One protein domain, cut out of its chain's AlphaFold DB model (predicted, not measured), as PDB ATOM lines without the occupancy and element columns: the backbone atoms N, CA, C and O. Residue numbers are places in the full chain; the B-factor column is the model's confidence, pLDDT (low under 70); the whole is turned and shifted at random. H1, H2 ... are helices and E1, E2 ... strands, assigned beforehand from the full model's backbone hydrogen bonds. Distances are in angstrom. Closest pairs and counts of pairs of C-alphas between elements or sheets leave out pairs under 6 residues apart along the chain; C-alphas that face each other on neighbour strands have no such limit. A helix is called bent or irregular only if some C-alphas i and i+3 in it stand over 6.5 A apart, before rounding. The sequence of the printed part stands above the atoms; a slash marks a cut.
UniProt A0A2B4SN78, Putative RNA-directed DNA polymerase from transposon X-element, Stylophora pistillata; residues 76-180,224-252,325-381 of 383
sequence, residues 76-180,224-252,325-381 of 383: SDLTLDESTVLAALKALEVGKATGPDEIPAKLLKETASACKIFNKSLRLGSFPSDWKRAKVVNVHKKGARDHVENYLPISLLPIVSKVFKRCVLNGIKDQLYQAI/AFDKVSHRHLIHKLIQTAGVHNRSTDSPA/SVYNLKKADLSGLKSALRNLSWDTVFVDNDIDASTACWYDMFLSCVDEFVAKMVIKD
ATOM      1  N   SER A  76     254.519 217.231 152.752       55.25
ATOM      2  CA  SER A  76     253.913 216.254 153.672       55.25
ATOM      3  C   SER A  76     253.737 214.861 153.070       55.25
ATOM      4  O   SER A  76     253.561 213.903 153.820       55.25
ATOM      5  N   ASP A  77     253.780 214.755 151.744       65.00
ATOM      6  CA  ASP A  77     253.632 213.505 151.001       65.00
ATOM      7  C   ASP A  77     255.006 212.956 150.577       65.00
ATOM      8  O   ASP A  77     255.118 211.810 150.132       65.00
ATOM      9  N   LEU A  78     256.079 213.735 150.790       78.56
ATOM     10  CA  LEU A  78     257.445 213.250 150.656       78.56
ATOM     11  C   LEU A  78     257.688 212.170 151.711       78.56
ATOM     12  O   LEU A  78     257.772 212.439 152.909       78.56
ATOM     13  N   THR A  79     257.851 210.943 151.238       85.69
ATOM     14  CA  THR A  79     258.296 209.825 152.060       85.69
ATOM     15  C   THR A  79     259.750 209.541 151.731       85.69
ATOM     16  O   THR A  79     260.121 209.371 150.572       85.69
ATOM     17  N   LEU A  80     260.592 209.538 152.756       90.25
ATOM     18  CA  LEU A  80     261.999 209.208 152.629       90.25
ATOM     19  C   LEU A  80     262.190 207.708 152.800       90.25
ATOM     20  O   LEU A  80     261.789 207.134 153.814       90.25
ATOM     21  N   ASP A  81     262.873 207.098 151.841       90.62
ATOM     22  CA  ASP A  81     263.277 205.702 151.940       90.62
ATOM     23  C   ASP A  81     264.489 205.541 152.858       90.62
ATOM     24  O   ASP A  81     265.436 206.339 152.844       90.62
ATOM     25  N   GLU A  82     264.511 204.445 153.615       90.25
ATOM     26  CA  GLU A  82     265.628 204.109 154.499       90.25
ATOM     27  C   GLU A  82     266.952 203.980 153.732       90.25
ATOM     28  O   GLU A  82     267.993 204.428 154.215       90.25
ATOM     29  N   SER A  83     266.917 203.448 152.507       90.56
ATOM     30  CA  SER A  83     268.082 203.344 151.621       90.56
ATOM     31  C   SER A  83     268.674 204.718 151.286       90.56
ATOM     32  O   SER A  83     269.890 204.906 151.384       90.56
ATOM     33  N   THR A  84     267.823 205.693 150.962       89.75
ATOM     34  CA  THR A  84     268.204 207.073 150.636       89.75
ATOM     35  C   THR A  84     268.795 207.787 151.846       89.75
ATOM     36  O   THR A  84     269.849 208.422 151.747       89.75
ATOM     37  N   VAL A  85     268.159 207.649 153.011       92.94
ATOM     38  CA  VAL A  85     268.659 208.227 154.266       92.94
ATOM     39  C   VAL A  85     270.000 207.602 154.648       92.94
ATOM     40  O   VAL A  85     270.951 208.320 154.962       92.94
ATOM     41  N   LEU A  86     270.128 206.279 154.548       91.25
ATOM     42  CA  LEU A  86     271.373 205.577 154.841       91.25
ATOM     43  C   LEU A  86     272.497 205.969 153.872       91.25
ATOM     44  O   LEU A  86     273.646 206.111 154.293       91.25
ATOM     45  N   ALA A  87     272.191 206.174 152.588       91.19
ATOM     46  CA  ALA A  87     273.160 206.669 151.615       91.19
ATOM     47  C   ALA A  87     273.651 208.079 151.986       91.19
ATOM     48  O   ALA A  87     274.860 208.326 152.001       91.19
ATOM     49  N   ALA A  88     272.736 208.976 152.371       92.31
ATOM     50  CA  ALA A  88     273.072 210.325 152.823       92.31
ATOM     51  C   ALA A  88     273.940 210.315 154.095       92.31
ATOM     52  O   ALA A  88     274.909 211.071 154.190       92.31
ATOM     53  N   LEU A  89     273.648 209.422 155.045       92.69
ATOM     54  CA  LEU A  89     274.455 209.236 156.251       92.69
ATOM     55  C   LEU A  89     275.854 208.711 155.915       92.69
ATOM     56  O   LEU A  89     276.854 209.279 156.355       92.69
ATOM     57  N   LYS A  90     275.960 207.676 155.076       91.38
ATOM     58  CA  LYS A  90     277.253 207.107 154.654       91.38
ATOM     59  C   LYS A  90     278.135 208.114 153.914       91.38
ATOM     60  O   LYS A  90     279.357 208.054 154.071       91.38
ATOM     61  N   ALA A  91     277.537 209.054 153.185       91.75
ATOM     62  CA  ALA A  91     278.240 210.129 152.484       91.75
ATOM     63  C   ALA A  91     278.813 211.221 153.412       91.75
ATOM     64  O   ALA A  91     279.561 212.078 152.949       91.75
ATOM     65  N   LEU A  92     278.508 211.209 154.718       92.12
ATOM     66  CA  LEU A  92     279.009 212.222 155.650       92.12
ATOM     67  C   LEU A  92     280.544 212.246 155.736       92.12
ATOM     68  O   LEU A  92     281.210 211.215 155.840       92.12
ATOM     69  N   GLU A  93     281.122 213.439 155.804       89.62
ATOM     70  CA  GLU A  93     282.553 213.605 156.057       89.62
ATOM     71  C   GLU A  93     282.851 213.502 157.561       89.62
ATOM     72  O   GLU A  93     282.376 214.303 158.366       89.62
ATOM     73  N   VAL A  94     283.667 212.518 157.953       87.31
ATOM     74  CA  VAL A  94     283.932 212.194 159.371       87.31
ATOM     75  C   VAL A  94     284.742 213.279 160.095       87.31
ATOM     76  O   VAL A  94     284.638 213.408 161.310       87.31
ATOM     77  N   GLY A  95     285.520 214.084 159.365       83.31
ATOM     78  CA  GLY A  95     286.373 215.135 159.934       83.31
ATOM     79  C   GLY A  95     285.674 216.467 160.224       83.31
ATOM     80  O   GLY A  95     286.345 217.424 160.606       83.31
ATOM     81  N   LYS A  96     284.358 216.582 160.005       85.50
ATOM     82  CA  LYS A  96     283.632 217.847 160.197       85.50
ATOM     83  C   LYS A  96     283.283 218.096 161.662       85.50
ATOM     84  O   LYS A  96     283.054 217.170 162.434       85.50
ATOM     85  N   ALA A  97     283.208 219.380 162.012       86.56
ATOM     86  CA  ALA A  97     282.798 219.822 163.336       86.56
ATOM     87  C   ALA A  97     281.347 219.420 163.647       86.56
ATOM     88  O   ALA A  97     280.472 219.452 162.774       86.56
ATOM     89  N   THR A  98     281.113 219.070 164.909       90.44
ATOM     90  CA  THR A  98     279.804 218.704 165.453       90.44
ATOM     91  C   THR A  98     278.946 219.937 165.741       90.44
ATOM     92  O   THR A  98     279.450 221.059 165.845       90.44
ATOM     93  N   GLY A  99     277.631 219.724 165.824       89.44
ATOM     94  CA  GLY A  99     276.687 220.736 166.285       89.44
ATOM     95  C   GLY A  99     276.642 220.824 167.817       89.44
ATOM     96  O   GLY A  99     277.525 220.292 168.492       89.44
ATOM     97  N   PRO A 100     275.608 221.477 168.375       87.81
ATOM     98  CA  PRO A 100     275.379 221.550 169.820       87.81
ATOM     99  C   PRO A 100     275.151 220.191 170.491       87.81
ATOM    100  O   PRO A 100     275.311 220.086 171.697       87.81
ATOM    101  N   ASP A 101     274.771 219.170 169.719       89.50
ATOM    102  CA  ASP A 101     274.543 217.795 170.178       89.50
ATOM    103  C   ASP A 101     275.842 216.996 170.378       89.50
ATOM    104  O   ASP A 101     275.822 215.898 170.922       89.50
ATOM    105  N   GLU A 102     276.977 217.530 169.918       89.94
ATOM    106  CA  GLU A 102     278.309 216.927 170.041       89.94
ATOM    107  C   GLU A 102     278.448 215.511 169.444       89.94
ATOM    108  O   GLU A 102     279.453 214.838 169.675       89.94
ATOM    109  N   ILE A 103     277.505 215.079 168.598       91.00
ATOM    110  CA  ILE A 103     277.517 213.754 167.967       91.00
ATOM    111  C   ILE A 103     278.388 213.775 166.702       91.00
ATOM    112  O   ILE A 103     278.059 214.469 165.735       91.00
ATOM    113  N   PRO A 104     279.487 212.997 166.639       91.44
ATOM    114  CA  PRO A 104     280.317 212.909 165.445       91.44
ATOM    115  C   PRO A 104     279.606 212.194 164.292       91.44
ATOM    116  O   PRO A 104     278.928 211.185 164.489       91.44
ATOM    117  N   ALA A 105     279.883 212.626 163.057       92.19
ATOM    118  CA  ALA A 105     279.350 211.997 161.843       92.19
ATOM    119  C   ALA A 105     279.599 210.481 161.790       92.19
ATOM    120  O   ALA A 105     278.764 209.743 161.276       92.19
ATOM    121  N   LYS A 106     280.726 210.005 162.343       91.06
ATOM    122  CA  LYS A 106     281.074 208.575 162.374       91.06
ATOM    123  C   LYS A 106     280.024 207.722 163.092       91.06
ATOM    124  O   LYS A 106     279.776 206.615 162.645       91.06
ATOM    125  N   LEU A 107     279.416 208.234 164.165       90.56
ATOM    126  CA  LEU A 107     278.385 207.504 164.912       90.56
ATOM    127  C   LEU A 107     277.060 207.472 164.146       90.56
ATOM    128  O   LEU A 107     276.359 206.467 164.146       90.56
ATOM    129  N   LEU A 108     276.748 208.555 163.430       91.31
ATOM    130  CA  LEU A 108     275.530 208.656 162.628       91.31
ATOM    131  C   LEU A 108     275.574 207.794 161.358       91.31
ATOM    132  O   LEU A 108     274.528 207.403 160.850       91.31
ATOM    133  N   LYS A 109     276.759 207.448 160.843       89.50
ATOM    134  CA  LYS A 109     276.889 206.550 159.679       89.50
ATOM    135  C   LYS A 109     276.296 205.160 159.901       89.50
ATOM    136  O   LYS A 109     275.957 204.489 158.926       89.50
ATOM    137  N   GLU A 110     276.174 204.743 161.157       76.31
ATOM    138  CA  GLU A 110     275.748 203.393 161.519       76.31
ATOM    139  C   GLU A 110     274.246 203.288 161.825       76.31
ATOM    140  O   GLU A 110     273.750 202.179 162.016       76.31
ATOM    141  N   THR A 111     273.499 204.403 161.839       79.12
ATOM    142  CA  THR A 111     272.092 204.414 162.269       79.12
ATOM    143  C   THR A 111     271.114 204.596 161.110       79.12
ATOM    144  O   THR A 111     270.988 205.673 160.541       79.12
ATOM    145  N   ALA A 112     270.361 203.550 160.766       72.38
ATOM    146  CA  ALA A 112     269.274 203.665 159.787       72.38
ATOM    147  C   ALA A 112     267.979 204.247 160.398       72.38
ATOM    148  O   ALA A 112     267.094 204.727 159.688       72.38
ATOM    149  N   SER A 113     267.905 204.291 161.733       78.62
ATOM    150  CA  SER A 113     266.734 204.749 162.495       78.62
ATOM    151  C   SER A 113     266.339 206.206 162.249       78.62
ATOM    152  O   SER A 113     265.177 206.567 162.443       78.62
ATOM    153  N   ALA A 114     267.278 207.033 161.773       87.94
ATOM    154  CA  ALA A 114     267.028 208.434 161.445       87.94
ATOM    155  C   ALA A 114     265.889 208.592 160.419       87.94
ATOM    156  O   ALA A 114     265.151 209.572 160.460       87.94
ATOM    157  N   CYS A 115     265.684 207.601 159.543       91.38
ATOM    158  CA  CYS A 115     264.607 207.618 158.555       91.38
ATOM    159  C   CYS A 115     263.212 207.737 159.199       91.38
ATOM    160  O   CYS A 115     262.379 208.531 158.755       91.38
ATOM    161  N   LYS A 116     262.963 207.011 160.296       90.12
ATOM    162  CA  LYS A 116     261.654 207.005 160.963       90.12
ATOM    163  C   LYS A 116     261.317 208.372 161.570       90.12
ATOM    164  O   LYS A 116     260.215 208.878 161.339       90.12
ATOM    165  N   ILE A 117     262.267 209.002 162.271       91.88
ATOM    166  CA  ILE A 117     262.073 210.350 162.836       91.88
ATOM    167  C   ILE A 117     261.956 211.413 161.735       91.88
ATOM    168  O   ILE A 117     261.153 212.336 161.859       91.88
ATOM    169  N   PHE A 118     262.672 211.255 160.617       92.69
ATOM    170  CA  PHE A 118     262.553 212.150 159.464       92.69
ATOM    171  C   PHE A 118     261.155 212.104 158.852       92.69
ATOM    172  O   PHE A 118     260.507 213.138 158.710       92.69
ATOM    173  N   ASN A 119     260.655 210.905 158.555       90.94
ATOM    174  CA  ASN A 119     259.311 210.735 158.013       90.94
ATOM    175  C   ASN A 119     258.239 211.212 158.992       90.94
ATOM    176  O   ASN A 119     257.224 211.760 158.575       90.94
ATOM    177  N   LYS A 120     258.460 211.060 160.300       89.31
ATOM    178  CA  LYS A 120     257.562 211.628 161.305       89.31
ATOM    179  C   LYS A 120     257.547 213.159 161.273       89.31
ATOM    180  O   LYS A 120     256.465 213.736 161.258       89.31
ATOM    181  N   SER A 121     258.717 213.799 161.201       90.44
ATOM    182  CA  SER A 121     258.841 215.257 161.050       90.44
ATOM    183  C   SER A 121     258.105 215.760 159.802       90.44
ATOM    184  O   SER A 121     257.350 216.727 159.890       90.44
ATOM    185  N   LEU A 122     258.248 215.059 158.670       87.81
ATOM    186  CA  LEU A 122     257.554 215.380 157.417       87.81
ATOM    187  C   LEU A 122     256.032 215.225 157.532       87.81
ATOM    188  O   LEU A 122     255.304 216.157 157.199       87.81
ATOM    189  N   ARG A 123     255.547 214.098 158.074       85.88
ATOM    190  CA  ARG A 123     254.105 213.849 158.261       85.88
ATOM    191  C   ARG A 123     253.438 214.869 159.181       85.88
ATOM    192  O   ARG A 123     252.312 215.278 158.916       85.88
ATOM    193  N   LEU A 124     254.120 215.257 160.259       84.44
ATOM    194  CA  LEU A 124     253.626 216.267 161.199       84.44
ATOM    195  C   LEU A 124     253.781 217.696 160.660       84.44
ATOM    196  O   LEU A 124     253.223 218.622 161.245       84.44
ATOM    197  N   GLY A 125     254.550 217.901 159.585       83.62
ATOM    198  CA  GLY A 125     254.895 219.234 159.089       83.62
ATOM    199  C   GLY A 125     255.695 220.061 160.101       83.62
ATOM    200  O   GLY A 125     255.701 221.286 160.032       83.62
ATOM    201  N   SER A 126     256.354 219.404 161.059       85.88
ATOM    202  CA  SER A 126     257.027 220.063 162.175       85.88
ATOM    203  C   SER A 126     258.490 219.658 162.234       85.88
ATOM    204  O   SER A 126     258.833 218.476 162.204       85.88
ATOM    205  N   PHE A 127     259.363 220.659 162.312       88.38
ATOM    206  CA  PHE A 127     260.805 220.476 162.401       88.38
ATOM    207  C   PHE A 127     261.254 220.526 163.870       88.38
ATOM    208  O   PHE A 127     260.920 221.516 164.537       88.38
ATOM    209  N   PRO A 128     262.034 219.541 164.361       93.06
ATOM    210  CA  PRO A 128     262.444 219.493 165.761       93.06
ATOM    211  C   PRO A 128     263.168 220.760 166.211       93.06
ATOM    212  O   PRO A 128     264.045 221.283 165.517       93.06
ATOM    213  N   SER A 129     262.831 221.244 167.396       90.75
ATOM    214  CA  SER A 129     263.412 222.426 168.028       90.75
ATOM    215  C   SER A 129     264.906 222.238 168.302       90.75
ATOM    216  O   SER A 129     265.713 223.127 168.016       90.75
ATOM    217  N   ASP A 130     265.307 221.033 168.700       88.81
ATOM    218  CA  ASP A 130     266.708 220.638 168.873       88.81
ATOM    219  C   ASP A 130     267.528 220.765 167.590       88.81
ATOM    220  O   ASP A 130     268.694 221.163 167.612       88.81
ATOM    221  N   TRP A 131     266.899 220.510 166.445       92.81
ATOM    222  CA  TRP A 131     267.540 220.594 165.136       92.81
ATOM    223  C   TRP A 131     267.640 222.024 164.596       92.81
ATOM    224  O   TRP A 131     268.345 222.241 163.599       92.81
ATOM    225  N   LYS A 132     266.957 222.990 165.233       87.69
ATOM    226  CA  LYS A 132     267.040 224.433 164.939       87.69
ATOM    227  C   LYS A 132     268.216 225.093 165.652       87.69
ATOM    228  O   LYS A 132     268.735 226.088 165.152       87.69
ATOM    229  N   ARG A 133     268.654 224.546 166.794       87.38
ATOM    230  CA  ARG A 133     269.779 225.099 167.562       87.38
ATOM    231  C   ARG A 133     271.081 224.984 166.774       87.38
ATOM    232  O   ARG A 133     271.370 223.954 166.170       87.38
ATOM    233  N   ALA A 134     271.897 226.031 166.818       87.94
ATOM    234  CA  ALA A 134     273.201 226.063 166.172       87.94
ATOM    235  C   ALA A 134     274.277 226.541 167.145       87.94
ATOM    236  O   ALA A 134     274.048 227.437 167.952       87.94
ATOM    237  N   LYS A 135     275.476 225.972 167.022       86.19
ATOM    238  CA  LYS A 135     276.676 226.485 167.681       86.19
ATOM    239  C   LYS A 135     277.341 227.484 166.743       86.19
ATOM    240  O   LYS A 135     277.830 227.089 165.686       86.19
ATOM    241  N   VAL A 136     277.348 228.762 167.109       85.88
ATOM    242  CA  VAL A 136     277.975 229.816 166.300       85.88
ATOM    243  C   VAL A 136     279.477 229.841 166.572       85.88
ATOM    244  O   VAL A 136     279.911 229.949 167.717       85.88
ATOM    245  N   VAL A 137     280.276 229.711 165.513       80.94
ATOM    246  CA  VAL A 137     281.739 229.779 165.562       80.94
ATOM    247  C   VAL A 137     282.214 230.876 164.621       80.94
ATOM    248  O   VAL A 137     281.919 230.842 163.430       80.94
ATOM    249  N   ASN A 138     282.980 231.826 165.149       84.50
ATOM    250  CA  ASN A 138     283.539 232.919 164.364       84.50
ATOM    251  C   ASN A 138     284.824 232.465 163.667       84.50
ATOM    252  O   ASN A 138     285.808 232.120 164.323       84.50
ATOM    253  N   VAL A 139     284.821 232.480 162.335       85.69
ATOM    254  CA  VAL A 139     285.996 232.176 161.513       85.69
ATOM    255  C   VAL A 139     286.576 233.471 160.975       85.69
ATOM    256  O   VAL A 139     285.877 234.254 160.338       85.69
ATOM    257  N   HIS A 140     287.860 233.702 161.234       89.25
ATOM    258  CA  HIS A 140     288.560 234.874 160.711       89.25
ATOM    259  C   HIS A 140     288.601 234.818 159.179       89.25
ATOM    260  O   HIS A 140     289.017 233.810 158.605       89.25
ATOM    261  N   LYS A 141     288.132 235.883 158.523       83.62
ATOM    262  CA  LYS A 141     288.043 235.978 157.061       83.62
ATOM    263  C   LYS A 141     289.277 236.650 156.466       83.62
ATOM    264  O   LYS A 141     289.907 236.081 155.580       83.62
ATOM    265  N   LYS A 142     289.573 237.882 156.892       84.38
ATOM    266  CA  LYS A 142     290.690 238.721 156.413       84.38
ATOM    267  C   LYS A 142     290.906 239.907 157.356       84.38
ATOM    268  O   LYS A 142     290.051 240.159 158.187       84.38
ATOM    269  N   GLY A 143     292.001 240.651 157.202       90.50
ATOM    270  CA  GLY A 143     292.248 241.873 157.980       90.50
ATOM    271  C   GLY A 143     292.683 241.617 159.426       90.50
ATOM    272  O   GLY A 143     293.086 240.506 159.782       90.50
ATOM    273  N   ALA A 144     292.627 242.661 160.251       87.94
ATOM    274  CA  ALA A 144     293.068 242.627 161.643       87.94
ATOM    275  C   ALA A 144     292.102 241.822 162.543       87.94
ATOM    276  O   ALA A 144     290.902 241.750 162.280       87.94
ATOM    277  N   ARG A 145     292.634 241.151 163.573       89.12
ATOM    278  CA  ARG A 145     291.899 240.174 164.415       89.12
ATOM    279  C   ARG A 145     291.142 240.790 165.596       89.12
ATOM    280  O   ARG A 145     290.396 240.102 166.279       89.12
ATOM    281  N   ASP A 146     291.375 242.059 165.850       88.88
ATOM    282  CA  ASP A 146     290.724 242.895 166.855       88.88
ATOM    283  C   ASP A 146     289.368 243.451 166.388       88.88
ATOM    284  O   ASP A 146     288.550 243.848 167.211       88.88
ATOM    285  N   HIS A 147     289.099 243.412 165.084       71.31
ATOM    286  CA  HIS A 147     287.877 243.922 164.467       71.31
ATOM    287  C   HIS A 147     286.854 242.797 164.232       71.31
ATOM    288  O   HIS A 147     287.169 241.772 163.621       71.31
ATOM    289  N   VAL A 148     285.614 242.967 164.699       79.12
ATOM    290  CA  VAL A 148     284.568 241.921 164.663       79.12
ATOM    291  C   VAL A 148     284.079 241.655 163.235       79.12
ATOM    292  O   VAL A 148     283.831 240.509 162.863       79.12
ATOM    293  N   GLU A 149     284.010 242.687 162.401       81.25
ATOM    294  CA  GLU A 149     283.621 242.642 160.989       81.25
ATOM    295  C   GLU A 149     284.550 241.782 160.116       81.25
ATOM    296  O   GLU A 149     284.170 241.340 159.027       81.25
ATOM    297  N   ASN A 150     285.755 241.496 160.612       84.25
ATOM    298  CA  ASN A 150     286.733 240.631 159.961       84.25
ATOM    299  C   ASN A 150     286.483 239.136 160.215       84.25
ATOM    300  O   ASN A 150     287.199 238.286 159.672       84.25
ATOM    301  N   TYR A 151     285.459 238.796 160.999       84.69
ATOM    302  CA  TYR A 151     285.029 237.429 161.259       84.69
ATOM    303  C   TYR A 151     283.717 237.110 160.544       84.69
ATOM    304  O   TYR A 151     282.822 237.939 160.406       84.69
ATOM    305  N   LEU A 152     283.594 235.863 160.100       78.06
ATOM    306  CA  LEU A 152     282.355 235.299 159.591       78.06
ATOM    307  C   LEU A 152     281.749 234.377 160.651       78.06
ATOM    308  O   LEU A 152     282.403 233.399 161.034       78.06
ATOM    309  N   PRO A 153     280.512 234.636 161.104       82.69
ATOM    310  CA  PRO A 153     279.809 233.696 161.958       82.69
ATOM    311  C   PRO A 153     279.411 232.464 161.137       82.69
ATOM    312  O   PRO A 153     278.735 232.566 160.113       82.69
ATOM    313  N   ILE A 154     279.833 231.282 161.582       80.75
ATOM    314  CA  ILE A 154     279.426 229.998 161.009       80.75
ATOM    315  C   ILE A 154     278.526 229.275 162.003       80.75
ATOM    316  O   ILE A 154     278.950 228.918 163.101       80.75
ATOM    317  N   SER A 155     277.295 228.993 161.583       86.25
ATOM    318  CA  SER A 155     276.327 228.222 162.360       86.25
ATOM    319  C   SER A 155     276.536 226.718 162.166       86.25
ATOM    320  O   SER A 155     276.172 226.138 161.139       86.25
ATOM    321  N   LEU A 156     277.106 226.051 163.168       86.31
ATOM    322  CA  LEU A 156     277.223 224.596 163.206       86.31
ATOM    323  C   LEU A 156     275.917 223.986 163.723       86.31
ATOM    324  O   LEU A 156     275.659 223.972 164.921       86.31
ATOM    325  N   LEU A 157     275.091 223.483 162.805       91.00
ATOM    326  CA  LEU A 157     273.880 222.714 163.128       91.00
ATOM    327  C   LEU A 157     274.203 221.249 163.488       91.00
ATOM    328  O   LEU A 157     275.220 220.734 162.994       91.00
ATOM    329  N   PRO A 158     273.311 220.563 164.238       93.44
ATOM    330  CA  PRO A 158     273.324 219.111 164.402       93.44
ATOM    331  C   PRO A 158     273.511 218.401 163.063       93.44
ATOM    332  O   PRO A 158     272.942 218.796 162.040       93.44
ATOM    333  N   ILE A 159     274.328 217.353 163.037       93.50
ATOM    334  CA  ILE A 159     274.629 216.655 161.778       93.50
ATOM    335  C   ILE A 159     273.368 215.969 161.242       93.50
ATOM    336  O   ILE A 159     273.089 216.063 160.048       93.50
ATOM    337  N   VAL A 160     272.556 215.383 162.125       93.69
ATOM    338  CA  VAL A 160     271.262 214.775 161.778       93.69
ATOM    339  C   VAL A 160     270.304 215.780 161.116       93.69
ATOM    340  O   VAL A 160     269.724 215.479 160.076       93.69
ATOM    341  N   SER A 161     270.254 217.021 161.616       93.94
ATOM    342  CA  SER A 161     269.494 218.140 161.031       93.94
ATOM    343  C   SER A 161     269.941 218.453 159.596       93.94
ATOM    344  O   SER A 161     269.120 218.650 158.699       93.94
ATOM    345  N   LYS A 162     271.256 218.452 159.338       91.50
ATOM    346  CA  LYS A 162     271.810 218.671 157.988       91.50
ATOM    347  C   LYS A 162     271.465 217.525 157.035       91.50
ATOM    348  O   LYS A 162     271.168 217.788 155.871       91.50
ATOM    349  N   VAL A 163     271.500 216.282 157.518       93.56
ATOM    350  CA  VAL A 163     271.117 215.099 156.730       93.56
ATOM    351  C   VAL A 163     269.642 215.175 156.361       93.56
ATOM    352  O   VAL A 163     269.323 215.045 155.184       93.56
ATOM    353  N   PHE A 164     268.763 215.490 157.317       93.44
ATOM    354  CA  PHE A 164     267.338 215.685 157.048       93.44
ATOM    355  C   PHE A 164     267.109 216.715 155.939       93.44
ATOM    356  O   PHE A 164     266.491 216.409 154.922       93.44
ATOM    357  N   LYS A 165     267.691 217.915 156.076       91.44
ATOM    358  CA  LYS A 165     267.580 218.981 155.066       91.44
ATOM    359  C   LYS A 165     268.094 218.541 153.694       91.44
ATOM    360  O   LYS A 165     267.509 218.914 152.684       91.44
ATOM    361  N   ARG A 166     269.170 217.746 153.644       90.94
ATOM    362  CA  ARG A 166     269.696 217.185 152.390       90.94
ATOM    363  C   ARG A 166     268.718 216.196 151.762       90.94
ATOM    364  O   ARG A 166     268.526 216.255 150.555       90.94
ATOM    365  N   CYS A 167     268.118 215.311 152.556       90.88
ATOM    366  CA  CYS A 167     267.111 214.366 152.082       90.88
ATOM    367  C   CYS A 167     265.884 215.094 151.524       90.88
ATOM    368  O   CYS A 167     265.465 214.786 150.414       90.88
ATOM    369  N   VAL A 168     265.382 216.115 152.229       88.56
ATOM    370  CA  VAL A 168     264.271 216.948 151.740       88.56
ATOM    371  C   VAL A 168     264.650 217.660 150.445       88.56
ATOM    372  O   VAL A 168     263.924 217.552 149.464       88.56
ATOM    373  N   LEU A 169     265.815 218.321 150.401       87.31
ATOM    374  CA  LEU A 169     266.302 218.982 149.189       87.31
ATOM    375  C   LEU A 169     266.391 218.002 148.016       87.31
ATOM    376  O   LEU A 169     265.963 218.335 146.923       87.31
ATOM    377  N   ASN A 170     266.908 216.792 148.231       87.12
ATOM    378  CA  ASN A 170     266.997 215.784 147.177       87.12
ATOM    379  C   ASN A 170     265.628 215.330 146.655       87.12
ATOM    380  O   ASN A 170     265.565 214.912 145.504       87.12
ATOM    381  N   GLY A 171     264.574 215.408 147.473       83.50
ATOM    382  CA  GLY A 171     263.204 215.104 147.060       83.50
ATOM    383  C   GLY A 171     262.537 216.216 146.245       83.50
ATOM    384  O   GLY A 171     261.652 215.918 145.456       83.50
ATOM    385  N   ILE A 172     262.968 217.474 146.415       82.75
ATOM    386  CA  ILE A 172     262.368 218.642 145.736       82.75
ATOM    387  C   ILE A 172     263.279 219.301 144.687       82.75
ATOM    388  O   ILE A 172     262.885 220.248 144.009       82.75
ATOM    389  N   LYS A 173     264.542 218.871 144.587       84.94
ATOM    390  CA  LYS A 173     265.564 219.543 143.766       84.94
ATOM    391  C   LYS A 173     265.192 219.580 142.287       84.94
ATOM    392  O   LYS A 173     265.514 220.562 141.634       84.94
ATOM    393  N   ASP A 174     264.534 218.544 141.769       83.19
ATOM    394  CA  ASP A 174     264.309 218.413 140.332       83.19
ATOM    395  C   ASP A 174     263.218 219.397 139.886       83.19
ATOM    396  O   ASP A 174     263.400 220.077 138.876       83.19
ATOM    397  N   GLN A 175     262.164 219.595 140.694       79.25
ATOM    398  CA  GLN A 175     261.186 220.667 140.465       79.25
ATOM    399  C   GLN A 175     261.837 222.051 140.608       79.25
ATOM    400  O   GLN A 175     261.613 222.941 139.787       79.25
ATOM    401  N   LEU A 176     262.695 222.243 141.619       79.31
ATOM    402  CA  LEU A 176     263.400 223.516 141.804       79.31
ATOM    403  C   LEU A 176     264.318 223.843 140.622       79.31
ATOM    404  O   LEU A 176     264.402 225.000 140.217       79.31
ATOM    405  N   TYR A 177     264.992 222.842 140.059       82.62
ATOM    406  CA  TYR A 177     265.922 223.037 138.951       82.62
ATOM    407  C   TYR A 177     265.219 223.469 137.665       82.62
ATOM    408  O   TYR A 177     265.813 224.222 136.901       82.62
ATOM    409  N   GLN A 178     263.962 223.070 137.463       79.38
ATOM    410  CA  GLN A 178     263.147 223.523 136.332       79.38
ATOM    411  C   GLN A 178     262.716 224.993 136.458       79.38
ATOM    412  O   GLN A 178     262.497 225.658 135.450       79.38
ATOM    413  N   ALA A 179     262.610 225.513 137.684       77.62
ATOM    414  CA  ALA A 179     262.155 226.880 137.944       77.62
ATOM    415  C   ALA A 179     263.281 227.930 137.953       77.62
ATOM    416  O   ALA A 179     263.015 229.133 138.033       77.62
ATOM    417  N   ILE A 180     264.541 227.501 137.924       81.00
ATOM    418  CA  ILE A 180     265.715 228.373 138.014       81.00
ATOM    419  C   ILE A 180     266.364 228.490 136.632       81.00
ATOM    420  O   ILE A 180     266.322 227.567 135.824       81.00
ATOM    421  N   ALA A 224     273.079 238.535 151.676       75.12
ATOM    422  CA  ALA A 224     272.029 237.888 150.888       75.12
ATOM    423  C   ALA A 224     271.199 236.857 151.673       75.12
ATOM    424  O   ALA A 224     269.983 236.867 151.548       75.12
ATOM    425  N   PHE A 225     271.825 236.016 152.507       73.38
ATOM    426  CA  PHE A 225     271.114 235.014 153.314       73.38
ATOM    427  C   PHE A 225     270.343 235.610 154.498       73.38
ATOM    428  O   PHE A 225     269.283 235.093 154.837       73.38
ATOM    429  N   ASP A 226     270.833 236.704 155.086       75.12
ATOM    430  CA  ASP A 226     270.195 237.346 156.243       75.12
ATOM    431  C   ASP A 226     269.003 238.220 155.824       75.12
ATOM    432  O   ASP A 226     268.107 238.480 156.620       75.12
ATOM    433  N   LYS A 227     268.985 238.688 154.566       81.25
ATOM    434  CA  LYS A 227     267.953 239.590 154.029       81.25
ATOM    435  C   LYS A 227     266.828 238.886 153.262       81.25
ATOM    436  O   LYS A 227     265.935 239.560 152.748       81.25
ATOM    437  N   VAL A 228     266.839 237.555 153.149       83.25
ATOM    438  CA  VAL A 228     265.772 236.839 152.430       83.25
ATOM    439  C   VAL A 228     264.455 236.943 153.199       83.25
ATOM    440  O   VAL A 228     264.330 236.449 154.315       83.25
ATOM    441  N   SER A 229     263.426 237.518 152.571       87.25
ATOM    442  CA  SER A 229     262.068 237.498 153.124       87.25
ATOM    443  C   SER A 229     261.513 236.074 153.134       87.25
ATOM    444  O   SER A 229     261.237 235.497 152.078       87.25
ATOM    445  N   HIS A 230     261.288 235.527 154.332       82.38
ATOM    446  CA  HIS A 230     260.690 234.203 154.508       82.38
ATOM    447  C   HIS A 230     259.326 234.084 153.821       82.38
ATOM    448  O   HIS A 230     259.054 233.067 153.189       82.38
ATOM    449  N   ARG A 231     258.500 235.140 153.859       84.56
ATOM    450  CA  ARG A 231     257.189 235.162 153.191       84.56
ATOM    451  C   ARG A 231     257.321 234.965 151.679       84.56
ATOM    452  O   ARG A 231     256.615 234.143 151.105       84.56
ATOM    453  N   HIS A 232     258.228 235.704 151.038       83.31
ATOM    454  CA  HIS A 232     258.450 235.587 149.594       83.31
ATOM    455  C   HIS A 232     259.096 234.252 149.215       83.31
ATOM    456  O   HIS A 232     258.743 233.678 148.189       83.31
ATOM    457  N   LEU A 233     260.017 233.747 150.041       82.31
ATOM    458  CA  LEU A 233     260.642 232.447 149.820       82.31
ATOM    459  C   LEU A 233     259.610 231.315 149.863       82.31
ATOM    460  O   LEU A 233     259.571 230.504 148.945       82.31
ATOM    461  N   ILE A 234     258.749 231.291 150.884       81.25
ATOM    462  CA  ILE A 234     257.684 230.287 151.018       81.25
ATOM    463  C   ILE A 234     256.730 230.358 149.825       81.25
ATOM    464  O   ILE A 234     256.438 229.333 149.221       81.25
ATOM    465  N   HIS A 235     256.308 231.563 149.432       79.12
ATOM    466  CA  HIS A 235     255.439 231.739 148.270       79.12
ATOM    467  C   HIS A 235     256.060 231.175 146.985       79.12
ATOM    468  O   HIS A 235     255.390 230.466 146.242       79.12
ATOM    469  N   LYS A 236     257.353 231.432 146.745       80.81
ATOM    470  CA  LYS A 236     258.064 230.849 145.599       80.81
ATOM    471  C   LYS A 236     258.126 229.327 145.687       80.81
ATOM    472  O   LYS A 236     257.844 228.676 144.695       80.81
ATOM    473  N   LEU A 237     258.431 228.761 146.856       77.38
ATOM    474  CA  LEU A 237     258.495 227.307 147.047       77.38
ATOM    475  C   LEU A 237     257.142 226.615 146.819       77.38
ATOM    476  O   LEU A 237     257.113 225.536 146.230       77.38
ATOM    477  N   ILE A 238     256.037 227.237 147.243       75.62
ATOM    478  CA  ILE A 238     254.678 226.761 146.947       75.62
ATOM    479  C   ILE A 238     254.467 226.728 145.431       75.62
ATOM    480  O   ILE A 238     254.092 225.693 144.891       75.62
ATOM    481  N   GLN A 239     254.767 227.834 144.745       72.06
ATOM    482  CA  GLN A 239     254.551 227.958 143.303       72.06
ATOM    483  C   GLN A 239     255.431 227.023 142.468       72.06
ATOM    484  O   GLN A 239     254.970 226.505 141.461       72.06
ATOM    485  N   THR A 240     256.696 226.826 142.846       69.25
ATOM    486  CA  THR A 240     257.662 226.093 142.010       69.25
ATOM    487  C   THR A 240     257.742 224.609 142.330       69.25
ATOM    488  O   THR A 240     258.057 223.815 141.457       69.25
ATOM    489  N   ALA A 241     257.544 224.235 143.594       64.75
ATOM    490  CA  ALA A 241     257.800 222.879 144.071       64.75
ATOM    491  C   ALA A 241     256.602 222.266 144.807       64.75
ATOM    492  O   ALA A 241     256.747 221.192 145.378       64.75
ATOM    493  N   GLY A 242     255.437 222.927 144.819       63.41
ATOM    494  CA  GLY A 242     254.236 222.402 145.471       63.41
ATOM    495  C   GLY A 242     254.381 222.268 146.989       63.41
ATOM    496  O   GLY A 242     253.714 221.449 147.613       63.41
ATOM    497  N   VAL A 243     255.254 223.051 147.626       62.22
ATOM    498  CA  VAL A 243     255.552 222.926 149.060       62.22
ATOM    499  C   VAL A 243     254.449 223.556 149.917       62.22
ATOM    500  O   VAL A 243     254.512 224.744 150.207       62.22
ATOM    501  N   HIS A 244     253.457 222.780 150.361       59.47
ATOM    502  CA  HIS A 244     252.362 223.285 151.211       59.47
ATOM    503  C   HIS A 244     252.646 223.075 152.701       59.47
ATOM    504  O   HIS A 244     253.338 222.126 153.086       59.47
ATOM    505  N   ASN A 245     252.059 223.922 153.553       52.38
ATOM    506  CA  ASN A 245     252.101 223.745 155.002       52.38
ATOM    507  C   ASN A 245     250.695 223.442 155.539       52.38
ATOM    508  O   ASN A 245     249.861 224.338 155.671       52.38
ATOM    509  N   ARG A 246     250.447 222.181 155.930       47.34
ATOM    510  CA  ARG A 246     249.152 221.756 156.501       47.34
ATOM    511  C   ARG A 246     248.712 222.594 157.703       47.34
ATOM    512  O   ARG A 246     247.515 222.705 157.935       47.34
ATOM    513  N   SER A 247     249.640 223.171 158.471       43.44
ATOM    514  CA  SER A 247     249.290 223.902 159.695       43.44
ATOM    515  C   SER A 247     248.779 225.328 159.450       43.44
ATOM    516  O   SER A 247     248.226 225.930 160.366       43.44
ATOM    517  N   THR A 248     248.963 225.890 158.250       40.66
ATOM    518  CA  THR A 248     248.532 227.262 157.906       40.66
ATOM    519  C   THR A 248     247.518 227.319 156.769       40.66
ATOM    520  O   THR A 248     246.803 228.315 156.638       40.66
ATOM    521  N   ASP A 249     247.397 226.250 155.985       40.06
ATOM    522  CA  ASP A 249     246.494 226.203 154.842       40.06
ATOM    523  C   ASP A 249     245.118 225.673 155.266       40.06
ATOM    524  O   ASP A 249     244.772 224.505 155.093       40.06
ATOM    525  N   SER A 250     244.281 226.557 155.818       35.38
ATOM    526  CA  SER A 250     242.833 226.317 155.817       35.38
ATOM    527  C   SER A 250     242.377 226.072 154.365       35.38
ATOM    528  O   SER A 250     242.875 226.753 153.465       35.38
ATOM    529  N   PRO A 251     241.371 225.218 154.089       39.28
ATOM    530  CA  PRO A 251     240.761 225.093 152.757       39.28
ATOM    531  C   PRO A 251     240.308 226.439 152.150       39.28
ATOM    532  O   PRO A 251     240.111 226.561 150.943       39.28
ATOM    533  N   ALA A 252     240.152 227.479 152.978       36.34
ATOM    534  CA  ALA A 252     239.912 228.856 152.558       36.34
ATOM    535  C   ALA A 252     241.133 229.561 151.919       36.34
ATOM    536  O   ALA A 252     240.935 230.450 151.096       36.34
ATOM    537  N   SER A 325     284.412 216.630 177.030       79.62
ATOM    538  CA  SER A 325     284.162 215.197 176.862       79.62
ATOM    539  C   SER A 325     283.944 214.894 175.380       79.62
ATOM    540  O   SER A 325     283.179 215.583 174.717       79.62
ATOM    541  N   VAL A 326     284.647 213.907 174.827       85.06
ATOM    542  CA  VAL A 326     284.574 213.541 173.404       85.06
ATOM    543  C   VAL A 326     284.557 212.022 173.264       85.06
ATOM    544  O   VAL A 326     285.274 211.325 173.975       85.06
ATOM    545  N   TYR A 327     283.783 211.490 172.319       86.94
ATOM    546  CA  TYR A 327     283.760 210.055 172.023       86.94
ATOM    547  C   TYR A 327     285.119 209.531 171.537       86.94
ATOM    548  O   TYR A 327     285.696 210.037 170.567       86.94
ATOM    549  N   ASN A 328     285.618 208.464 172.164       88.31
ATOM    550  CA  ASN A 328     286.848 207.792 171.759       88.31
ATOM    551  C   ASN A 328     286.589 206.798 170.617       88.31
ATOM    552  O   ASN A 328     286.564 205.581 170.789       88.31
ATOM    553  N   LEU A 329     286.464 207.334 169.404       85.94
ATOM    554  CA  LEU A 329     286.164 206.560 168.193       85.94
ATOM    555  C   LEU A 329     287.290 205.618 167.727       85.94
ATOM    556  O   LEU A 329     287.095 204.899 166.744       85.94
ATOM    557  N   LYS A 330     288.472 205.653 168.363       84.62
ATOM    558  CA  LYS A 330     289.600 204.758 168.046       84.62
ATOM    559  C   LYS A 330     289.467 203.395 168.722       84.62
ATOM    560  O   LYS A 330     289.955 202.417 168.174       84.62
ATOM    561  N   LYS A 331     288.836 203.348 169.896       82.31
ATOM    562  CA  LYS A 331     288.618 202.122 170.682       82.31
ATOM    563  C   LYS A 331     287.158 201.646 170.650       82.31
ATOM    564  O   LYS A 331     286.794 200.770 171.418       82.31
ATOM    565  N   ALA A 332     286.337 202.264 169.806       88.25
ATOM    566  CA  ALA A 332     284.907 202.003 169.703       88.25
ATOM    567  C   ALA A 332     284.617 200.662 169.013       88.25
ATOM    568  O   ALA A 332     285.153 200.415 167.929       88.25
ATOM    569  N   ASP A 333     283.706 199.863 169.576       89.88
ATOM    570  CA  ASP A 333     283.135 198.700 168.886       89.88
ATOM    571  C   ASP A 333     281.985 199.142 167.970       89.88
ATOM    572  O   ASP A 333     280.804 199.107 168.314       89.88
ATOM    573  N   LEU A 334     282.344 199.607 166.772       87.94
ATOM    574  CA  LEU A 334     281.366 200.086 165.789       87.94
ATOM    575  C   LEU A 334     280.544 198.945 165.173       87.94
ATOM    576  O   LEU A 334     279.414 199.174 164.745       87.94
ATOM    577  N   SER A 335     281.091 197.728 165.129       88.19
ATOM    578  CA  SER A 335     280.368 196.531 164.689       88.19
ATOM    579  C   SER A 335     279.257 196.157 165.665       88.19
ATOM    580  O   SER A 335     278.118 195.966 165.234       88.19
ATOM    581  N   GLY A 336     279.578 196.106 166.961       89.50
ATOM    582  CA  GLY A 336     278.620 195.872 168.037       89.50
ATOM    583  C   GLY A 336     277.554 196.957 168.070       89.50
ATOM    584  O   GLY A 336     276.371 196.636 167.984       89.50
ATOM    585  N   LEU A 337     277.964 198.232 168.028       90.62
ATOM    586  CA  LEU A 337     277.046 199.375 167.966       90.62
ATOM    587  C   LEU A 337     276.053 199.251 166.806       90.62
ATOM    588  O   LEU A 337     274.849 199.410 166.982       90.62
ATOM    589  N   LYS A 338     276.540 198.941 165.603       88.56
ATOM    590  CA  LYS A 338     275.686 198.778 164.423       88.56
ATOM    591  C   LYS A 338     274.697 197.624 164.574       88.56
ATOM    592  O   LYS A 338     273.557 197.743 164.129       88.56
ATOM    593  N   SER A 339     275.132 196.507 165.157       89.81
ATOM    594  CA  SER A 339     274.264 195.360 165.435       89.81
ATOM    595  C   SER A 339     273.181 195.729 166.453       89.81
ATOM    596  O   SER A 339     271.998 195.515 166.199       89.81
ATOM    597  N   ALA A 340     273.568 196.382 167.552       90.31
ATOM    598  CA  ALA A 340     272.656 196.836 168.593       90.31
ATOM    599  C   ALA A 340     271.615 197.823 168.046       90.31
ATOM    600  O   ALA A 340     270.418 197.585 168.177       90.31
ATOM    601  N   LEU A 341     272.048 198.861 167.319       90.00
ATOM    602  CA  LEU A 341     271.154 199.859 166.718       90.00
ATOM    603  C   LEU A 341     270.128 199.255 165.746       90.00
ATOM    604  O   LEU A 341     269.031 199.799 165.611       90.00
ATOM    605  N   ARG A 342     270.460 198.151 165.062       86.25
ATOM    606  CA  ARG A 342     269.531 197.433 164.169       86.25
ATOM    607  C   ARG A 342     268.485 196.617 164.920       86.25
ATOM    608  O   ARG A 342     267.384 196.459 164.409       86.25
ATOM    609  N   ASN A 343     268.836 196.106 166.096       87.06
ATOM    610  CA  ASN A 343     267.960 195.260 166.904       87.06
ATOM    611  C   ASN A 343     267.064 196.067 167.857       87.06
ATOM    612  O   ASN A 343     266.152 195.504 168.459       87.06
ATOM    613  N   LEU A 344     267.302 197.375 168.001       87.06
ATOM    614  CA  LEU A 344     266.441 198.251 168.791       87.06
ATOM    615  C   LEU A 344     265.052 198.391 168.158       87.06
ATOM    616  O   LEU A 344     264.904 198.657 166.963       87.06
ATOM    617  N   SER A 345     264.023 198.287 168.999       85.81
ATOM    618  CA  SER A 345     262.636 198.524 168.601       85.81
ATOM    619  C   SER A 345     262.354 200.024 168.532       85.81
ATOM    620  O   SER A 345     261.817 200.620 169.457       85.81
ATOM    621  N   TRP A 346     262.737 200.661 167.426       85.50
ATOM    622  CA  TRP A 346     262.541 202.104 167.236       85.50
ATOM    623  C   TRP A 346     261.073 202.542 167.223       85.50
ATOM    624  O   TRP A 346     260.796 203.724 167.386       85.50
ATOM    625  N   ASP A 347     260.124 201.628 167.037       82.25
ATOM    626  CA  ASP A 347     258.700 201.970 166.989       82.25
ATOM    627  C   ASP A 347     258.164 202.464 168.341       82.25
ATOM    628  O   ASP A 347     257.245 203.281 168.370       82.25
ATOM    629  N   THR A 348     258.798 202.075 169.454       79.75
ATOM    630  CA  THR A 348     258.438 202.552 170.803       79.75
ATOM    631  C   THR A 348     258.805 204.019 171.039       79.75
ATOM    632  O   THR A 348     258.212 204.669 171.892       79.75
ATOM    633  N   VAL A 349     259.743 204.566 170.257       78.12
ATOM    634  CA  VAL A 349     260.198 205.964 170.338       78.12
ATOM    635  C   VAL A 349     259.223 206.920 169.648       78.12
ATOM    636  O   VAL A 349     259.195 208.115 169.930       78.12
ATOM    637  N   PHE A 350     258.413 206.412 168.716       80.06
ATOM    638  CA  PHE A 350     257.622 207.237 167.807       80.06
ATOM    639  C   PHE A 350     256.119 207.193 168.089       80.06
ATOM    640  O   PHE A 350     255.335 207.406 167.162       80.06
ATOM    641  N   VAL A 351     255.713 207.006 169.343       73.00
ATOM    642  CA  VAL A 351     254.296 206.894 169.728       73.00
ATOM    643  C   VAL A 351     253.594 208.260 169.814       73.00
ATOM    644  O   VAL A 351     252.441 208.377 169.409       73.00
ATOM    645  N   ASP A 352     254.287 209.318 170.243       75.62
ATOM    646  CA  ASP A 352     253.657 210.626 170.496       75.62
ATOM    647  C   ASP A 352     253.395 211.452 169.230       75.62
ATOM    648  O   ASP A 352     254.226 211.501 168.335       75.62
ATOM    649  N   ASN A 353     252.306 212.217 169.151       84.12
ATOM    650  CA  ASN A 353     252.112 213.171 168.040       84.12
ATOM    651  C   ASN A 353     252.962 214.452 168.171       84.12
ATOM    652  O   ASN A 353     252.825 215.370 167.364       84.12
ATOM    653  N   ASP A 354     253.859 214.499 169.155       89.06
ATOM    654  CA  ASP A 354     254.840 215.559 169.342       89.06
ATOM    655  C   ASP A 354     256.196 215.157 168.739       89.06
ATOM    656  O   ASP A 354     256.791 214.122 169.077       89.06
ATOM    657  N   ILE A 355     256.684 215.989 167.815       90.94
ATOM    658  CA  ILE A 355     257.972 215.774 167.166       90.94
ATOM    659  C   ILE A 355     259.144 216.013 168.121       90.94
ATOM    660  O   ILE A 355     260.158 215.326 168.001       90.94
ATOM    661  N   ASP A 356     259.022 216.946 169.067       92.31
ATOM    662  CA  ASP A 356     260.096 217.280 169.999       92.31
ATOM    663  C   ASP A 356     260.259 216.161 171.034       92.31
ATOM    664  O   ASP A 356     261.373 215.666 171.209       92.31
ATOM    665  N   ALA A 357     259.156 215.645 171.590       92.12
ATOM    666  CA  ALA A 357     259.171 214.447 172.437       92.12
ATOM    667  C   ALA A 357     259.766 213.226 171.709       92.12
ATOM    668  O   ALA A 357     260.681 212.574 172.207       92.12
ATOM    669  N   SER A 358     259.323 212.966 170.472       92.75
ATOM    670  CA  SER A 358     259.861 211.868 169.652       92.75
ATOM    671  C   SER A 358     261.358 212.021 169.364       92.75
ATOM    672  O   SER A 358     262.089 211.035 169.285       92.75
ATOM    673  N   THR A 359     261.818 213.259 169.176       92.88
ATOM    674  CA  THR A 359     263.230 213.562 168.923       92.88
ATOM    675  C   THR A 359     264.062 213.348 170.182       92.88
ATOM    676  O   THR A 359     265.127 212.741 170.090       92.88
ATOM    677  N   ALA A 360     263.571 213.780 171.347       93.00
ATOM    678  CA  ALA A 360     264.219 213.551 172.635       93.00
ATOM    679  C   ALA A 360     264.373 212.050 172.919       93.00
ATOM    680  O   ALA A 360     265.492 211.578 173.098       93.00
ATOM    681  N   CYS A 361     263.290 211.273 172.808       92.31
ATOM    682  CA  CYS A 361     263.329 209.820 172.981       92.31
ATOM    683  C   CYS A 361     264.283 209.136 171.983       92.31
ATOM    684  O   CYS A 361     264.972 208.173 172.328       92.31
ATOM    685  N   TRP A 362     264.352 209.630 170.739       93.44
ATOM    686  CA  TRP A 362     265.293 209.113 169.743       93.44
ATOM    687  C   TRP A 362     266.741 209.366 170.157       93.44
ATOM    688  O   TRP A 362     267.555 208.445 170.083       93.44
ATOM    689  N   TYR A 363     267.056 210.581 170.616       93.31
ATOM    690  CA  TYR A 363     268.380 210.911 171.135       93.31
ATOM    691  C   TYR A 363     268.722 210.071 172.364       93.31
ATOM    692  O   TYR A 363     269.807 209.500 172.392       93.31
ATOM    693  N   ASP A 364     267.814 209.930 173.326       92.44
ATOM    694  CA  ASP A 364     268.056 209.168 174.552       92.44
ATOM    695  C   ASP A 364     268.358 207.700 174.250       92.44
ATOM    696  O   ASP A 364     269.358 207.158 174.729       92.44
ATOM    697  N   MET A 365     267.555 207.058 173.397       91.88
ATOM    698  CA  MET A 365     267.772 205.657 173.040       91.88
ATOM    699  C   MET A 365     269.035 205.473 172.186       91.88
ATOM    700  O   MET A 365     269.809 204.540 172.408       91.88
ATOM    701  N   PHE A 366     269.285 206.384 171.238       93.06
ATOM    702  CA  PHE A 366     270.499 206.370 170.424       93.06
ATOM    703  C   PHE A 366     271.757 206.550 171.278       93.06
ATOM    704  O   PHE A 366     272.703 205.778 171.142       93.06
ATOM    705  N   LEU A 367     271.775 207.549 172.162       91.94
ATOM    706  CA  LEU A 367     272.926 207.876 172.999       91.94
ATOM    707  C   LEU A 367     273.164 206.825 174.080       91.94
ATOM    708  O   LEU A 367     274.319 206.484 174.314       91.94
ATOM    709  N   SER A 368     272.107 206.255 174.666       91.62
ATOM    710  CA  SER A 368     272.237 205.136 175.609       91.62
ATOM    711  C   SER A 368     272.906 203.933 174.946       91.62
ATOM    712  O   SER A 368     273.817 203.340 175.516       91.62
ATOM    713  N   CYS A 369     272.517 203.622 173.705       91.12
ATOM    714  CA  CYS A 369     273.171 202.576 172.925       91.12
ATOM    715  C   CYS A 369     274.624 202.950 172.597       91.12
ATOM    716  O   CYS A 369     275.532 202.156 172.796       91.12
ATOM    717  N   VAL A 370     274.885 204.178 172.140       91.69
ATOM    718  CA  VAL A 370     276.254 204.639 171.853       91.69
ATOM    719  C   VAL A 370     277.160 204.539 173.080       91.69
ATOM    720  O   VAL A 370     278.294 204.086 172.940       91.69
ATOM    721  N   ASP A 371     276.683 204.945 174.254       91.12
ATOM    722  CA  ASP A 371     277.473 204.972 175.486       91.12
ATOM    723  C   ASP A 371     277.860 203.558 175.970       91.12
ATOM    724  O   ASP A 371     278.889 203.409 176.629       91.12
ATOM    725  N   GLU A 372     277.121 202.515 175.570       92.00
ATOM    726  CA  GLU A 372     277.469 201.106 175.817       92.00
ATOM    727  C   GLU A 372     278.680 200.641 174.982       92.00
ATOM    728  O   GLU A 372     279.534 199.903 175.469       92.00
ATOM    729  N   PHE A 373     278.800 201.110 173.734       91.38
ATOM    730  CA  PHE A 373     279.828 200.646 172.784       91.38
ATOM    731  C   PHE A 373     280.982 201.639 172.567       91.38
ATOM    732  O   PHE A 373     282.013 201.292 171.974       91.38
ATOM    733  N   VAL A 374     280.823 202.894 172.997       91.44
ATOM    734  CA  VAL A 374     281.753 203.991 172.703       91.44
ATOM    735  C   VAL A 374     282.027 204.827 173.948       91.44
ATOM    736  O   VAL A 374     281.326 205.783 174.264       91.44
ATOM    737  N   ALA A 375     283.149 204.537 174.606       88.81
ATOM    738  CA  ALA A 375     283.592 205.310 175.759       88.81
ATOM    739  C   ALA A 375     283.877 206.784 175.412       88.81
ATOM    740  O   ALA A 375     284.493 207.109 174.388       88.81
ATOM    741  N   LYS A 376     283.506 207.684 176.325       88.44
ATOM    742  CA  LYS A 376     283.875 209.105 176.294       88.44
ATOM    743  C   LYS A 376     285.255 209.318 176.934       88.44
ATOM    744  O   LYS A 376     285.636 208.629 177.877       88.44
ATOM    745  N   MET A 377     286.020 210.276 176.421       86.44
ATOM    746  CA  MET A 377     287.315 210.700 176.958       86.44
ATOM    747  C   MET A 377     287.364 212.218 177.125       86.44
ATOM    748  O   MET A 377     286.836 212.956 176.300       86.44
ATOM    749  N   VAL A 378     288.037 212.694 178.171       85.38
ATOM    750  CA  VAL A 378     288.200 214.132 178.414       85.38
ATOM    751  C   VAL A 378     289.447 214.634 177.695       85.38
ATOM    752  O   VAL A 378     290.559 214.172 177.953       85.38
ATOM    753  N   ILE A 379     289.271 215.605 176.804       81.12
ATOM    754  CA  ILE A 379     290.359 216.292 176.110       81.12
ATOM    755  C   ILE A 379     290.518 217.675 176.734       81.12
ATOM    756  O   ILE A 379     289.553 218.427 176.863       81.12
ATOM    757  N   LYS A 380     291.746 218.024 177.116       74.88
ATOM    758  CA  LYS A 380     292.087 219.392 177.516       74.88
ATOM    759  C   LYS A 380     292.334 220.214 176.256       74.88
ATOM    760  O   LYS A 380     293.054 219.755 175.369       74.88
ATOM    761  N   ASP A 381     291.748 221.401 176.176       60.94
ATOM    762  CA  ASP A 381     292.010 222.307 175.060       60.94
ATOM    763  C   ASP A 381     293.512 222.598 174.960       60.94
ATOM    764  O   ASP A 381     294.179 222.834 175.974       60.94
TER     765      ASP A 381
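AT A GLANCE: This is residues 76 to 180, 224 to 252 and 325 to 381 of the 383 residues of the protein "Putative RNA-directed DNA polymerase from transposon X-element" of Stylophora pistillata (UniProt A0A2B4SN78). A flat cluster of mostly crossed helices has H3 between H1 and the long H8, and a two-strand hairpin, E1 and E2, reaches away from it as a long arm. At one end of the cluster H5 packs on the far part of H4; at the opposite end lies the small strand pair E3 and E4, beyond H6 and H8. The printed part has 191 residues, with eight named helices and four named strands in the order H1 H2 H3 E1 E2 H4 H5 E3 H6 H7 H8 E4; both two-strand sheets are antiparallel and the class is mostly helix. It is only just compact, close to loose, with a radius of gyration of the C-alphas of 19.0 A and spans of 55 by 53 by 28 A.

IN THESE COORDINATES: H1, residues 82 to 90, begins with its C-alpha at (265.628, 204.109, 154.499). H2 is residues 105 to 108, and H3 residues 114 to 124, 15.5 A long. E1, residues 135 to 140, measures 16.1 A and E2, residues 151 to 156, 15.1 A. H4, residues 159 to 179, spans 28.8 A; it is irregular, with C-alphas 171 and 174 7.6 A apart, and has a kink of 58 degrees near residue 172. H5 is residues 230 to 241, E3 325 to 327, H6 334 to 343, H7 346 to 350. H8, residues 355 to 373, spans 27.2 A, and E4, residues 376 to 379, ends with its C-alpha at (290.359, 216.292, 176.110).

HOW THE PARTS SIT: H3 touches H1 at a steep tilt of 59 degrees, opposite ways, closest at the C-alphas of Glu 82 and Cys 115, 5.5 A. H3 touches residues 355 to 362 of H8 at a shallow tilt of 7 degrees, opposite ways; the C-alphas of Ser 121 and Ile 355 are closest, 6.2 A. H7 touches H8, closest at C-alphas 350 and 358, 5.5 A. H6 touches H8 at a steep tilt of 44 degrees, closest at C-alphas 337 and 373, 5.7 A. H1 touches residues 163 to 167 of H4, closest at C-alphas 88 and 163, 6.5 A. H2 is close to H4 but not clearly touching, C-alphas 105 and 159 being closest at 6.6 A. H5 touches H4 with residues 240 to 241 alone, closest at C-alphas 241 and 175, 5.4 A. In the hairpin E1 and E2, N 137 and O 154 are 2.9 A apart, within hydrogen-bond range; across E3 and E4, N 326 and O 377 are 2.8 A apart. Every O i to N i+4 pair is within range in H1, H3, H5 and H6; H4 has 15 of 17, H8 14 of 15 and H7 0 of 1, with 2 of 2 O i to N i+3 pairs, while H2 is too short for an i+4 pair.

THE WHOLE: The two farthest C-alphas, Ala 252 and Lys 380, are 58.6 A apart. Residues 181 to 223 and 253 to 324 are not printed, with C-alpha gaps of 17.2 A and 52.3 A across the cuts. The link from H1 to H2 is long, and residues 224 to 233, of which 230 to 233 belong to H5, stand free. The mean pLDDT of the printed part is 83.8; it is under 70 at residues 76 to 77, 240 to 252 and 381.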